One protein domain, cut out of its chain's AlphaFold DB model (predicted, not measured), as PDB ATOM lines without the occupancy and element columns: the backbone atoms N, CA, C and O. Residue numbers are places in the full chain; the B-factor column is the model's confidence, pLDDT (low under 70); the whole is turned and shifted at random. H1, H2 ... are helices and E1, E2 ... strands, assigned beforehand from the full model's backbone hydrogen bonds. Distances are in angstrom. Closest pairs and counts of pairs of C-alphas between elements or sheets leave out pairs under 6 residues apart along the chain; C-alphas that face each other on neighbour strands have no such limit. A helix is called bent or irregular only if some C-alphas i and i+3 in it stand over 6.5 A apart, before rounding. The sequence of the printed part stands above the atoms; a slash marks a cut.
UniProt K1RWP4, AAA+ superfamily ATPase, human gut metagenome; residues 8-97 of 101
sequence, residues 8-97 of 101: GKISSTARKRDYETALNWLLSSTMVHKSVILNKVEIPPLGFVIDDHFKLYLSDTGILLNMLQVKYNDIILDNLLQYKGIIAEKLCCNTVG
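Overview. This is residues 8 to 97 of the 101 residues of the protein "AAA+ superfamily ATPase" of human gut metagenome (UniProt K1RWP4). A narrow ribbon of two antiparallel strands, E1 and E2, has helical parts reaching away from both its ends in a loose, open arrangement. Near the end where E1 begins and E2 ends are H1, whose residues 17 to 22 stick out together with residues 9 to 15, and H3; H2 is at the other end, while H5 folds back toward the strands and H4 lies farthest out. The printed part has 90 residues with five named helices and two named strands, in the order H1 E1 H2 E2 H3 H4 H5, a mixed class of helices and strands. The whole is loose, with a radius of gyration of the C-alphas of 15.9 A and spans of 42 by 39 by 24 A.

Arrangement. Look first at E1, residues 32 to 38, and E2, residues 49 to 58, antiparallel neighbours at 148 degrees. N 33 and O 57 are 2.8 A apart and N 50 and O 37 are 2.9 A apart, both within hydrogen-bond range. E2 bends by 91 degrees at residue 52. From H1, residues 16 to 28, the C-alpha closest to E1 is that of Leu 26, 5.9 A from that of Val 32. For H2, residues 45 to 48, the closest C-alphas to E1 are those of Phe 48 and Leu 38, 5.3 A apart. H5, residues 84 to 96, has its closest C-alphas to E2 at Lys 90 and Tyr 57, 6.3 A apart. H3, residues 61 to 67, and H5 only just touch, with 3 pairs of C-alphas within 8 A, made by residues 87 to 91 of H5 alone; the closest are those of Thr 61 and Leu 91, 7.5 A apart. They run opposite ways at a steep tilt of 36 degrees, only just past shallow. H4, residues 72 to 76, is apart from H3 and H5. The O i to N i+4 pairs are within hydrogen-bond range throughout H3, H4 and H5 and in 7 of 9 cases in H1; H2 is too short for such a pair.

Along the chain. Find C-alpha 32 at (-0.640, 3.804, 45.506), where E1 begins and runs 19.5 A; E2 spans 21.2 A. H1 starts at C-alpha 16, (0.498, 19.499, 37.904), and measures 18.1 A; it is irregular, with C-alphas 18 and 21 at 7.1 A. H5, 18.0 A long, ends at C-alpha 96, (-10.989, -6.248, 42.306). H3 is 9.8 A long, H4 6.5 A and H2 5.6 A.

Size, cuts and confidence. The C-alphas of Thr 13 and Leu 77 are the two farthest apart, 43.8 A. The printed part has no cut, and no link is long. Mean pLDDT of the printed part is 84.3; look for values under 70 at residue 81 and residues 96 to 97.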
ATOM      1  N   GLY A   8      -1.835  23.761  44.521       76.69
ATOM      2  CA  GLY A   8      -1.603  25.021  45.233       76.69
ATOM      3  C   GLY A   8      -1.649  24.918  46.765       76.69
ATOM      4  O   GLY A   8      -1.164  25.820  47.438       76.69
ATOM      5  N   LYS A   9      -2.193  23.827  47.335       80.75
ATOM      6  CA  LYS A   9      -2.133  23.564  48.785       80.75
ATOM      7  C   LYS A   9      -0.764  23.061  49.251       80.75
ATOM      8  O   LYS A   9      -0.486  23.145  50.439       80.75
ATOM      9  N   ILE A  10       0.061  22.524  48.349       83.56
ATOM     10  CA  ILE A  10       1.420  22.061  48.670       83.56
ATOM     11  C   ILE A  10       2.394  23.244  48.638       83.56
ATOM     12  O   ILE A  10       3.201  23.412  49.545       83.56
ATOM     13  N   SER A  11       2.317  24.066  47.590       82.31
ATOM     14  CA  SER A  11       3.112  25.286  47.435       82.31
ATOM     15  C   SER A  11       2.417  26.245  46.469       82.31
ATOM     16  O   SER A  11       1.727  25.811  45.548       82.31
ATOM     17  N   SER A  12       2.623  27.551  46.635       79.94
ATOM     18  CA  SER A  12       2.037  28.588  45.773       79.94
ATOM     19  C   SER A  12       2.480  28.491  44.308       79.94
ATOM     20  O   SER A  12       1.755  28.929  43.417       79.94
ATOM     21  N   THR A  13       3.643  27.893  44.041       85.81
ATOM     22  CA  THR A  13       4.192  27.698  42.689       85.81
ATOM     23  C   THR A  13       3.930  26.305  42.115       85.81
ATOM     24  O   THR A  13       4.231  26.070  40.946       85.81
ATOM     25  N   ALA A  14       3.353  25.397  42.907       84.69
ATOM     26  CA  ALA A  14       3.154  23.998  42.545       84.69
ATOM     27  C   ALA A  14       2.222  23.837  41.338       84.69
ATOM     28  O   ALA A  14       1.035  24.176  41.401       84.69
ATOM     29  N   ARG A  15       2.729  23.246  40.250       83.00
ATOM     30  CA  ARG A  15       1.933  22.892  39.068       83.00
ATOM     31  C   ARG A  15       1.814  21.381  38.903       83.00
ATOM     32  O   ARG A  15       2.692  20.635  39.314       83.00
ATOM     33  N   LYS A  16       0.752  20.926  38.220       82.25
ATOM     34  CA  LYS A  16       0.498  19.499  37.904       82.25
ATOM     35  C   LYS A  16       1.753  18.791  37.367       82.25
ATOM     36  O   LYS A  16       2.094  17.718  37.849       82.25
ATOM     37  N   ARG A  17       2.469  19.438  36.438       84.94
ATOM     38  CA  ARG A  17       3.686  18.910  35.795       84.94
ATOM     39  C   ARG A  17       4.836  18.609  36.762       84.94
ATOM     40  O   ARG A  17       5.648  17.744  36.470       84.94
ATOM     41  N   ASP A  18       4.909  19.310  37.893       87.50
ATOM     42  CA  ASP A  18       6.019  19.164  38.841       87.50
ATOM     43  C   ASP A  18       5.872  17.878  39.673       87.50
ATOM     44  O   ASP A  18       6.857  17.318  40.146       87.50
ATOM     45  N   TYR A  19       4.638  17.382  39.822       87.56
ATOM     46  CA  TYR A  19       4.306  16.209  40.638       87.56
ATOM     47  C   TYR A  19       3.981  14.967  39.806       87.56
ATOM     48  O   TYR A  19       3.823  13.885  40.365       87.56
ATOM     49  N   GLU A  20       3.892  15.097  38.484       87.94
ATOM     50  CA  GLU A  20       3.547  13.998  37.583       87.94
ATOM     51  C   GLU A  20       4.581  12.867  37.642       87.94
ATOM     52  O   GLU A  20       4.217  11.704  37.809       87.94
ATOM     53  N   THR A  21       5.873  13.203  37.625       90.94
ATOM     54  CA  THR A  21       6.959  12.220  37.761       90.94
ATOM     55  C   THR A  21       6.898  11.484  39.099       90.94
ATOM     56  O   THR A  21       7.000  10.260  39.136       90.94
ATOM     57  N   ALA A  22       6.688  12.212  40.201       91.06
ATOM     58  CA  ALA A  22       6.591  11.619  41.534       91.06
ATOM     59  C   ALA A  22       5.358  10.710  41.661       91.06
ATOM     60  O   ALA A  22       5.443   9.617  42.219       91.06
ATOM     61  N   LEU A  23       4.224  11.127  41.093       89.25
ATOM     62  CA  LEU A  23       3.007  10.323  41.061       89.25
ATOM     63  C   LEU A  23       3.207   9.034  40.253       89.25
ATOM     64  O   LEU A  23       2.839   7.959  40.720       89.25
ATOM     65  N   ASN A  24       3.826   9.123  39.074       90.38
ATOM     66  CA  ASN A  24       4.134   7.956  38.245       90.38
ATOM     67  C   ASN A  24       5.099   6.996  38.947       90.38
ATOM     68  O   ASN A  24       4.926   5.780  38.853       90.38
ATOM     69  N   TRP A  25       6.071   7.523  39.695       94.06
ATOM     70  CA  TRP A  25       6.961   6.706  40.515       94.06
ATOM     71  C   TRP A  25       6.190   5.942  41.600       94.06
ATOM     72  O   TRP A  25       6.361   4.733  41.721       94.06
ATOM     73  N   LEU A  26       5.281   6.611  42.322       91.56
ATOM     74  CA  LEU A  26       4.442   5.980  43.352       91.56
ATOM     75  C   LEU A  26       3.499   4.907  42.785       91.56
ATOM     76  O   LEU A  26       3.251   3.891  43.434       91.56
ATOM     77  N   LEU A  27       2.958   5.130  41.584       90.50
ATOM     78  CA  LEU A  27       2.126   4.141  40.892       90.50
ATOM     79  C   LEU A  27       2.952   2.925  40.467       90.50
ATOM     80  O   LEU A  27       2.528   1.789  40.661       90.50
ATOM     81  N   SER A  28       4.152   3.164  39.935       91.31
ATOM     82  CA  SER A  28       5.067   2.108  39.487       91.31
ATOM     83  C   SER A  28       5.622   1.289  40.651       91.31
ATOM     84  O   SER A  28       5.836   0.090  40.509       91.31
ATOM     85  N   SER A  29       5.819   1.910  41.818       92.50
ATOM     86  CA  SER A  29       6.248   1.226  43.042       92.50
ATOM     87  C   SER A  29       5.117   0.475  43.746       92.50
ATOM     88  O   SER A  29       5.350  -0.124  44.794       92.50
ATOM     89  N   THR A  30       3.894   0.491  43.203       86.69
ATOM     90  CA  THR A  30       2.689  -0.125  43.786       86.69
ATOM     91  C   THR A  30       2.312   0.398  45.177       86.69
ATOM     92  O   THR A  30       1.474  -0.188  45.855       86.69
ATOM     93  N   MET A  31       2.870   1.539  45.602       88.44
ATOM     94  CA  MET A  31       2.542   2.163  46.891       88.44
ATOM     95  C   MET A  31       1.153   2.806  46.889       88.44
ATOM     96  O   MET A  31       0.518   2.943  47.940       88.44
ATOM     97  N   VAL A  32       0.679   3.205  45.707       89.75
ATOM     98  CA  VAL A  32      -0.640   3.804  45.506       89.75
ATOM     99  C   VAL A  32      -1.341   3.202  44.291       89.75
ATOM    100  O   VAL A  32      -0.704   2.774  43.332       89.75
ATOM    101  N   HIS A  33      -2.670   3.229  44.310       88.38
ATOM    102  CA  HIS A  33      -3.528   2.833  43.202       88.38
ATOM    103  C   HIS A  33      -4.339   4.029  42.720       88.38
ATOM    104  O   HIS A  33      -4.967   4.734  43.515       88.38
ATOM    105  N   LYS A  34      -4.343   4.248  41.407       86.75
ATOM    106  CA  LYS A  34      -5.162   5.269  40.754       86.75
ATOM    107  C   LYS A  34      -6.473   4.640  40.294       86.75
ATOM    108  O   LYS A  34      -6.451   3.630  39.605       86.75
ATOM    109  N   SER A  35      -7.590   5.266  40.640       86.56
ATOM    110  CA  SER A  35      -8.912   4.954  40.096       86.56
ATOM    111  C   SER A  35      -9.390   6.108  39.224       86.56
ATOM    112  O   SER A  35      -9.315   7.276  39.626       86.56
ATOM    113  N   VAL A  36      -9.854   5.786  38.021       86.38
ATOM    114  CA  VAL A  36     -10.424   6.762  37.088       86.38
ATOM    115  C   VAL A  36     -11.856   7.105  37.486       86.38
ATOM    116  O   VAL A  36     -12.583   6.269  38.018       86.38
ATOM    117  N   ILE A  37     -12.265   8.347  37.240       86.31
ATOM    118  CA  ILE A  37     -13.647   8.773  37.466       86.31
ATOM    119  C   ILE A  37     -14.383   8.753  36.132       86.31
ATOM    120  O   ILE A  37     -13.897   9.307  35.146       86.31
ATOM    121  N   LEU A  38     -15.558   8.127  36.117       86.81
ATOM    122  CA  LEU A  38     -16.436   8.094  34.954       86.81
ATOM    123  C   LEU A  38     -17.457   9.231  35.028       86.81
ATOM    124  O   LEU A  38     -18.027   9.497  36.086       86.81
ATOM    125  N   ASN A  39     -17.715   9.875  33.894       86.50
ATOM    126  CA  ASN A  39     -18.809  10.828  33.731       86.50
ATOM    127  C   ASN A  39     -20.168  10.114  33.659       86.50
ATOM    128  O   ASN A  39     -21.173  10.614  34.160       86.50
ATOM    129  N   LYS A  40     -20.194   8.929  33.040       84.56
ATOM    130  CA  LYS A  40     -21.370   8.064  32.929       84.56
ATOM    131  C   LYS A  40     -20.968   6.606  33.086       84.56
ATOM    132  O   LYS A  40     -19.898   6.202  32.641       84.56
ATOM    133  N   VAL A  41     -21.846   5.820  33.698       82.31
ATOM    134  CA  VAL A  41     -21.677   4.370  33.834       82.31
ATOM    135  C   VAL A  41     -22.351   3.703  32.634       82.31
ATOM    136  O   VAL A  41     -23.458   3.187  32.732       82.31
ATOM    137  N   GLU A  42     -21.700   3.796  31.478       85.12
ATOM    138  CA  GLU A  42     -22.130   3.192  30.212       85.12
ATOM    139  C   GLU A  42     -20.997   2.310  29.659       85.12
ATOM    140  O   GLU A  42     -19.827   2.491  29.998       85.12
ATOM    141  N   ILE A  43     -21.342   1.320  28.834       81.56
ATOM    142  CA  ILE A  43     -20.379   0.378  28.250       81.56
ATOM    143  C   ILE A  43     -19.994   0.875  26.843       81.56
ATOM    144  O   ILE A  43     -20.899   1.164  26.059       81.56
ATOM    145  N   PRO A  44     -18.699   0.928  26.475       84.88
ATOM    146  CA  PRO A  44     -17.535   0.607  27.298       84.88
ATOM    147  C   PRO A  44     -17.174   1.751  28.271       84.88
ATOM    148  O   PRO A  44     -17.128   2.912  27.860       84.88
ATOM    149  N   PRO A  45     -16.834   1.444  29.538       78.31
ATOM    150  CA  PRO A  45     -16.591   2.458  30.571       78.31
ATOM    151  C   PRO A  45     -15.414   3.385  30.245       78.31
ATOM    152  O   PRO A  45     -15.442   4.563  30.592       78.31
ATOM    153  N   LEU A  46     -14.413   2.889  29.511       82.19
ATOM    154  CA  LEU A  46     -13.261   3.671  29.047       82.19
ATOM    155  C   LEU A  46     -13.659   4.907  28.220       82.19
ATOM    156  O   LEU A  46     -12.971   5.920  28.282       82.19
ATOM    157  N   GLY A  47     -14.784   4.864  27.495       83.12
ATOM    158  CA  GLY A  47     -15.265   5.991  26.685       83.12
ATOM    159  C   GLY A  47     -15.822   7.166  27.495       83.12
ATOM    160  O   GLY A  47     -16.037   8.244  26.946       83.12
ATOM    161  N   PHE A  48     -16.047   6.974  28.797       87.06
ATOM    162  CA  PHE A  48     -16.648   7.971  29.685       87.06
ATOM    163  C   PHE A  48     -15.698   8.434  30.790       87.06
ATOM    164  O   PHE A  48     -16.138   9.092  31.735       87.06
ATOM    165  N   VAL A  49     -14.411   8.096  30.698       87.94
ATOM    166  CA  VAL A  49     -13.387   8.523  31.656       87.94
ATOM    167  C   VAL A  49     -13.184  10.037  31.587       87.94
ATOM    168  O   VAL A  49     -13.176  10.637  30.517       87.94
ATOM    169  N   ILE A  50     -13.014  10.663  32.751       87.50
ATOM    170  CA  ILE A  50     -12.637  12.071  32.868       87.50
ATOM    171  C   ILE A  50     -11.131  12.145  33.144       87.50
ATOM    172  O   ILE A  50     -10.697  11.946  34.278       87.50
ATOM    173  N   ASP A  51     -10.327  12.458  32.128       81.19
ATOM    174  CA  ASP A  51      -8.855  12.396  32.207       81.19
ATOM    175  C   ASP A  51      -8.228  13.311  33.275       81.19
ATOM    176  O   ASP A  51      -7.174  13.009  33.845       81.19
ATOM    177  N   ASP A  52      -8.892  14.423  33.596       79.94
ATOM    178  CA  ASP A  52      -8.423  15.398  34.584       79.94
ATOM    179  C   ASP A  52      -8.854  15.097  36.027       79.94
ATOM    180  O   ASP A  52      -8.446  15.808  36.955       79.94
ATOM    181  N   HIS A  53      -9.647  14.044  36.257       83.38
ATOM    182  CA  HIS A  53     -10.101  13.656  37.591       83.38
ATOM    183  C   HIS A  53      -9.795  12.190  37.878       83.38
ATOM    184  O   HIS A  53     -10.206  11.276  37.175       83.38
ATOM    185  N   PHE A  54      -9.108  11.955  38.987       85.38
ATOM    186  CA  PHE A  54      -8.831  10.614  39.474       85.38
ATOM    187  C   PHE A  54      -8.889  10.591  40.998       85.38
ATOM    188  O   PHE A  54      -8.697  11.616  41.660       85.38
ATOM    189  N   LYS A  55      -9.143   9.407  41.551       85.56
ATOM    190  CA  LYS A  55      -8.964   9.120  42.974       85.56
ATOM    191  C   LYS A  55      -7.666   8.345  43.161       85.56
ATOM    192  O   LYS A  55      -7.300   7.530  42.315       85.56
ATOM    193  N   LEU A  56      -6.964   8.617  44.254       86.06
ATOM    194  CA  LEU A  56      -5.727   7.933  44.612       86.06
ATOM    195  C   LEU A  56      -5.923   7.230  45.951       86.06
ATOM    196  O   LEU A  56      -6.407   7.833  46.907       86.06
ATOM    197  N   TYR A  57      -5.531   5.966  46.007       87.19
ATOM    198  CA  TYR A  57      -5.673   5.109  47.171       87.19
ATOM    199  C   TYR A  57      -4.307   4.598  47.602       87.19
ATOM    200  O   TYR A  57      -3.529   4.164  46.761       87.19
ATOM    201  N   LEU A  58      -4.023   4.592  48.903       87.31
ATOM    202  CA  LEU A  58      -2.858   3.876  49.434       87.31
ATOM    203  C   LEU A  58      -3.005   2.385  49.160       87.31
ATOM    204  O   LEU A  58      -4.131   1.904  49.110       87.31
ATOM    205  N   SER A  59      -1.908   1.656  48.980       85.75
ATOM    206  CA  SER A  59      -1.966   0.200  48.801       85.75
ATOM    207  C   SER A  59      -2.546  -0.499  50.038       85.75
ATOM    208  O   SER A  59      -3.503  -1.266  49.929       85.75
ATOM    209  N   ASP A  60      -2.070  -0.105  51.219       86.38
ATOM    210  CA  ASP A  60      -2.388  -0.737  52.497       86.38
ATOM    211  C   ASP A  60      -3.542  -0.039  53.247       86.38
ATOM    212  O   ASP A  60      -3.593   1.192  53.369       86.38
ATOM    213  N   THR A  61      -4.485  -0.830  53.764       83.25
ATOM    214  CA  THR A  61      -5.636  -0.344  54.542       83.25
ATOM    215  C   THR A  61      -5.289   0.006  55.985       83.25
ATOM    216  O   THR A  61      -5.874   0.939  56.529       83.25
ATOM    217  N   GLY A  62      -4.333  -0.680  56.605       84.56
ATOM    218  CA  GLY A  62      -3.829  -0.366  57.940       84.56
ATOM    219  C   GLY A  62      -3.126   0.990  57.982       84.56
ATOM    220  O   GLY A  62      -3.409   1.797  58.869       84.56
ATOM    221  N   ILE A  63      -2.296   1.300  56.978       85.94
ATOM    222  CA  ILE A  63      -1.679   2.632  56.843       85.94
ATOM    223  C   ILE A  63      -2.762   3.705  56.693       85.94
ATOM    224  O   ILE A  63      -2.707   4.734  57.368       85.94
ATOM    225  N   LEU A  64      -3.775   3.455  55.856       85.19
ATOM    226  CA  LEU A  64      -4.901   4.374  55.685       85.19
ATOM    227  C   LEU A  64      -5.637   4.626  57.009       85.19
ATOM    228  O   LEU A  64      -5.878   5.781  57.356       85.19
ATOM    229  N   LEU A  65      -5.970   3.574  57.760       86.12
ATOM    230  CA  LEU A  65      -6.653   3.697  59.052       86.12
ATOM    231  C   LEU A  65      -5.822   4.497  60.061       86.12
ATOM    232  O   LEU A  65      -6.365   5.356  60.756       86.12
ATOM    233  N   ASN A  66      -4.505   4.277  60.084       87.38
ATOM    234  CA  ASN A  66      -3.593   5.035  60.933       87.38
ATOM    235  C   ASN A  66      -3.544   6.525  60.542       87.38
ATOM    236  O   ASN A  66      -3.597   7.395  61.408       87.38
ATOM    237  N   MET A  67      -3.512   6.840  59.241       85.44
ATOM    238  CA  MET A  67      -3.563   8.227  58.752       85.44
ATOM    239  C   MET A  67      -4.901   8.914  59.049       85.44
ATOM    240  O   MET A  67      -4.929  10.119  59.286       85.44
ATOM    241  N   LEU A  68      -5.998   8.154  59.072       84.25
ATOM    242  CA  LEU A  68      -7.321   8.624  59.486       84.25
ATOM    243  C   LEU A  68      -7.472   8.736  61.013       84.25
ATOM    244  O   LEU A  68      -8.538   9.124  61.483       84.25
ATOM    245  N   GLN A  69      -6.428   8.403  61.784       86.88
ATOM    246  CA  GLN A  69      -6.433   8.385  63.251       86.88
ATOM    247  C   GLN A  69      -7.557   7.518  63.843       86.88
ATOM    248  O   GLN A  69      -8.044   7.781  64.944       86.88
ATOM    249  N   VAL A  70      -7.960   6.469  63.120       85.81
ATOM    250  CA  VAL A  70      -8.984   5.525  63.571       85.81
ATOM    251  C   VAL A  70      -8.382   4.628  64.644       85.81
ATOM    252  O   VAL A  70      -7.429   3.890  64.381       85.81
ATOM    253  N   LYS A  71      -8.933   4.666  65.861       85.38
ATOM    254  CA  LYS A  71      -8.477   3.793  66.945       85.38
ATOM    255  C   LYS A  71      -9.173   2.446  66.854       85.38
ATOM    256  O   LYS A  71     -10.302   2.330  66.389       85.38
ATOM    257  N   TYR A  72      -8.524   1.424  67.399       83.25
ATOM    258  CA  TYR A  72      -9.084   0.075  67.467       83.25
ATOM    259  C   TYR A  72     -10.470   0.033  68.143       83.25
ATOM    260  O   TYR A  72     -11.380  -0.635  67.658       83.25
ATOM    261  N   ASN A  73     -10.665   0.826  69.202       86.88
ATOM    262  CA  ASN A  73     -11.960   0.933  69.883       86.88
ATOM    263  C   ASN A  73     -13.060   1.507  68.984       86.88
ATOM    264  O   ASN A  73     -14.202   1.077  69.097       86.88
ATOM    265  N   ASP A  74     -12.735   2.430  68.075       85.25
ATOM    266  CA  ASP A  74     -13.717   3.009  67.150       85.25
ATOM    267  C   ASP A  74     -14.207   1.970  66.135       85.25
ATOM    268  O   ASP A  74     -15.353   2.029  65.691       85.25
ATOM    269  N   ILE A  75     -13.353   0.995  65.801       82.56
ATOM    270  CA  ILE A  75     -13.691  -0.137  64.934       82.56
ATOM    271  C   ILE A  75     -14.625  -1.102  65.670       82.56
ATOM    272  O   ILE A  75     -15.658  -1.479  65.125       82.56
ATOM    273  N   ILE A  76     -14.289  -1.482  66.909       85.44
ATOM    274  CA  ILE A  76     -15.109  -2.415  67.702       85.44
ATOM    275  C   ILE A  76     -16.484  -1.822  68.013       85.44
ATOM    276  O   ILE A  76     -17.492  -2.515  67.919       85.44
ATOM    277  N   LEU A  77     -16.522  -0.544  68.395       86.69
ATOM    278  CA  LEU A  77     -17.750   0.161  68.764       86.69
ATOM    279  C   LEU A  77     -18.554   0.637  67.541       86.69
ATOM    280  O   LEU A  77     -19.540   1.350  67.701       86.69
ATOM    281  N   ASP A  78     -18.121   0.268  66.332       80.12
ATOM    282  CA  ASP A  78     -18.732   0.612  65.046       80.12
ATOM    283  C   ASP A  78     -18.972   2.122  64.826       80.12
ATOM    284  O   ASP A  78     -19.870   2.554  64.098       80.12
ATOM    285  N   ASN A  79     -18.116   2.961  65.412       80.31
ATOM    286  CA  ASN A  79     -18.245   4.419  65.379       80.31
ATOM    287  C   ASN A  79     -17.625   5.054  64.113       80.31
ATOM    288  O   ASN A  79     -17.273   6.231  64.078       80.31
ATOM    289  N   LEU A  80     -17.476   4.275  63.037       74.44
ATOM    290  CA  LEU A  80     -16.775   4.674  61.809       74.44
ATOM    291  C   LEU A  80     -17.665   5.397  60.786       74.44
ATOM    292  O   LEU A  80     -17.248   5.546  59.638       74.44
ATOM    293  N   LEU A  81     -18.889   5.800  61.150       67.31
ATOM    294  CA  LEU A  81     -19.991   6.105  60.216       67.31
ATOM    295  C   LEU A  81     -19.605   6.990  59.013       67.31
ATOM    296  O   LEU A  81     -20.060   6.724  57.904       67.31
ATOM    297  N   GLN A  82     -18.733   7.987  59.195       74.44
ATOM    298  CA  GLN A  82     -18.302   8.886  58.111       74.44
ATOM    299  C   GLN A  82     -17.205   8.302  57.198       74.44
ATOM    300  O   GLN A  82     -17.090   8.705  56.042       74.44
ATOM    301  N   TYR A  83     -16.418   7.338  57.680       77.06
ATOM    302  CA  TYR A  83     -15.277   6.756  56.965       77.06
ATOM    303  C   TYR A  83     -15.580   5.398  56.325       77.06
ATOM    304  O   TYR A  83     -14.831   4.970  55.445       77.06
ATOM    305  N   LYS A  84     -16.690   4.739  56.699       81.69
ATOM    306  CA  LYS A  84     -17.075   3.416  56.164       81.69
ATOM    307  C   LYS A  84     -17.085   3.383  54.635       81.69
ATOM    308  O   LYS A  84     -16.554   2.448  54.047       81.69
ATOM    309  N   GLY A  85     -17.626   4.420  53.992       82.88
ATOM    310  CA  GLY A  85     -17.673   4.508  52.530       82.88
ATOM    311  C   GLY A  85     -16.287   4.598  51.882       82.88
ATOM    312  O   GLY A  85     -16.025   3.914  50.898       82.88
ATOM    313  N   ILE A  86     -15.375   5.383  52.465       82.50
ATOM    314  CA  ILE A  86     -14.002   5.547  51.957       82.50
ATOM    315  C   ILE A  86     -13.214   4.244  52.121       82.50
ATOM    316  O   ILE A  86     -12.504   3.826  51.205       82.50
ATOM    317  N   ILE A  87     -13.367   3.583  53.271       84.12
ATOM    318  CA  ILE A  87     -12.733   2.292  53.557       84.12
ATOM    319  C   ILE A  87     -13.274   1.219  52.604       84.12
ATOM    320  O   ILE A  87     -12.486   0.479  52.021       84.12
ATOM    321  N   ALA A  88     -14.593   1.168  52.387       86.12
ATOM    322  CA  ALA A  88     -15.220   0.229  51.459       86.12
ATOM    323  C   ALA A  88     -14.738   0.438  50.016       86.12
ATOM    324  O   ALA A  88     -14.344  -0.519  49.356       86.12
ATOM    325  N   GLU A  89     -14.691   1.684  49.537       84.00
ATOM    326  CA  GLU A  89     -14.204   1.996  48.190       84.00
ATOM    327  C   GLU A  89     -12.729   1.591  48.012       84.00
ATOM    328  O   GLU A  89     -12.365   0.961  47.014       84.00
ATOM    329  N   LYS A  90     -11.884   1.877  49.013       86.25
ATOM    330  CA  LYS A  90     -10.482   1.442  49.021       86.25
ATOM    331  C   LYS A  90     -10.357  -0.086  49.005       86.25
ATOM    332  O   LYS A  90      -9.513  -0.609  48.274       86.25
ATOM    333  N   LEU A  91     -11.158  -0.794  49.801       85.94
ATOM    334  CA  LEU A  91     -11.162  -2.259  49.845       85.94
ATOM    335  C   LEU A  91     -11.544  -2.845  48.484       85.94
ATOM    336  O   LEU A  91     -10.834  -3.710  47.983       85.94
ATOM    337  N   CYS A  92     -12.588  -2.316  47.839       84.00
ATOM    338  CA  CYS A  92     -12.988  -2.731  46.495       84.00
ATOM    339  C   CYS A  92     -11.854  -2.558  45.474       84.00
ATOM    340  O   CYS A  92     -11.564  -3.492  44.730       84.00
ATOM    341  N   CYS A  93     -11.166  -1.408  45.472       82.94
ATOM    342  CA  CYS A  93     -10.014  -1.182  44.588       82.94
ATOM    343  C   CYS A  93      -8.878  -2.190  44.829       82.94
ATOM    344  O   CYS A  93      -8.198  -2.583  43.884       82.94
ATOM    345  N   ASN A  94      -8.664  -2.607  46.082       80.19
ATOM    346  CA  ASN A  94      -7.611  -3.562  46.427       80.19
ATOM    347  C   ASN A  94      -7.945  -4.993  45.984       80.19
ATOM    348  O   ASN A  94      -7.074  -5.702  45.498       80.19
ATOM    349  N   THR A  95      -9.203  -5.410  46.149       76.81
ATOM    350  CA  THR A  95      -9.643  -6.786  45.871       76.81
ATOM    351  C   THR A  95      -9.903  -7.032  44.389       76.81
ATOM    352  O   THR A  95      -9.504  -8.062  43.858       76.81
ATOM    353  N   VAL A  96     -10.592  -6.104  43.720       69.69
ATOM    354  CA  VAL A  96     -10.989  -6.248  42.306       69.69
ATOM    355  C   VAL A  96      -9.876  -5.762  41.370       69.69
ATOM    356  O   VAL A  96      -9.859  -6.091  40.188       69.69
ATOM    357  N   GLY A  97      -8.912  -5.011  41.911       65.75
ATOM    358  CA  GLY A  97      -7.916  -4.287  41.141       65.75
ATOM    359  C   GLY A  97      -8.537  -3.042  40.511       65.75
ATOM    360  O   GLY A  97      -9.570  -3.094  39.853       65.75
TER     361      GLY A  97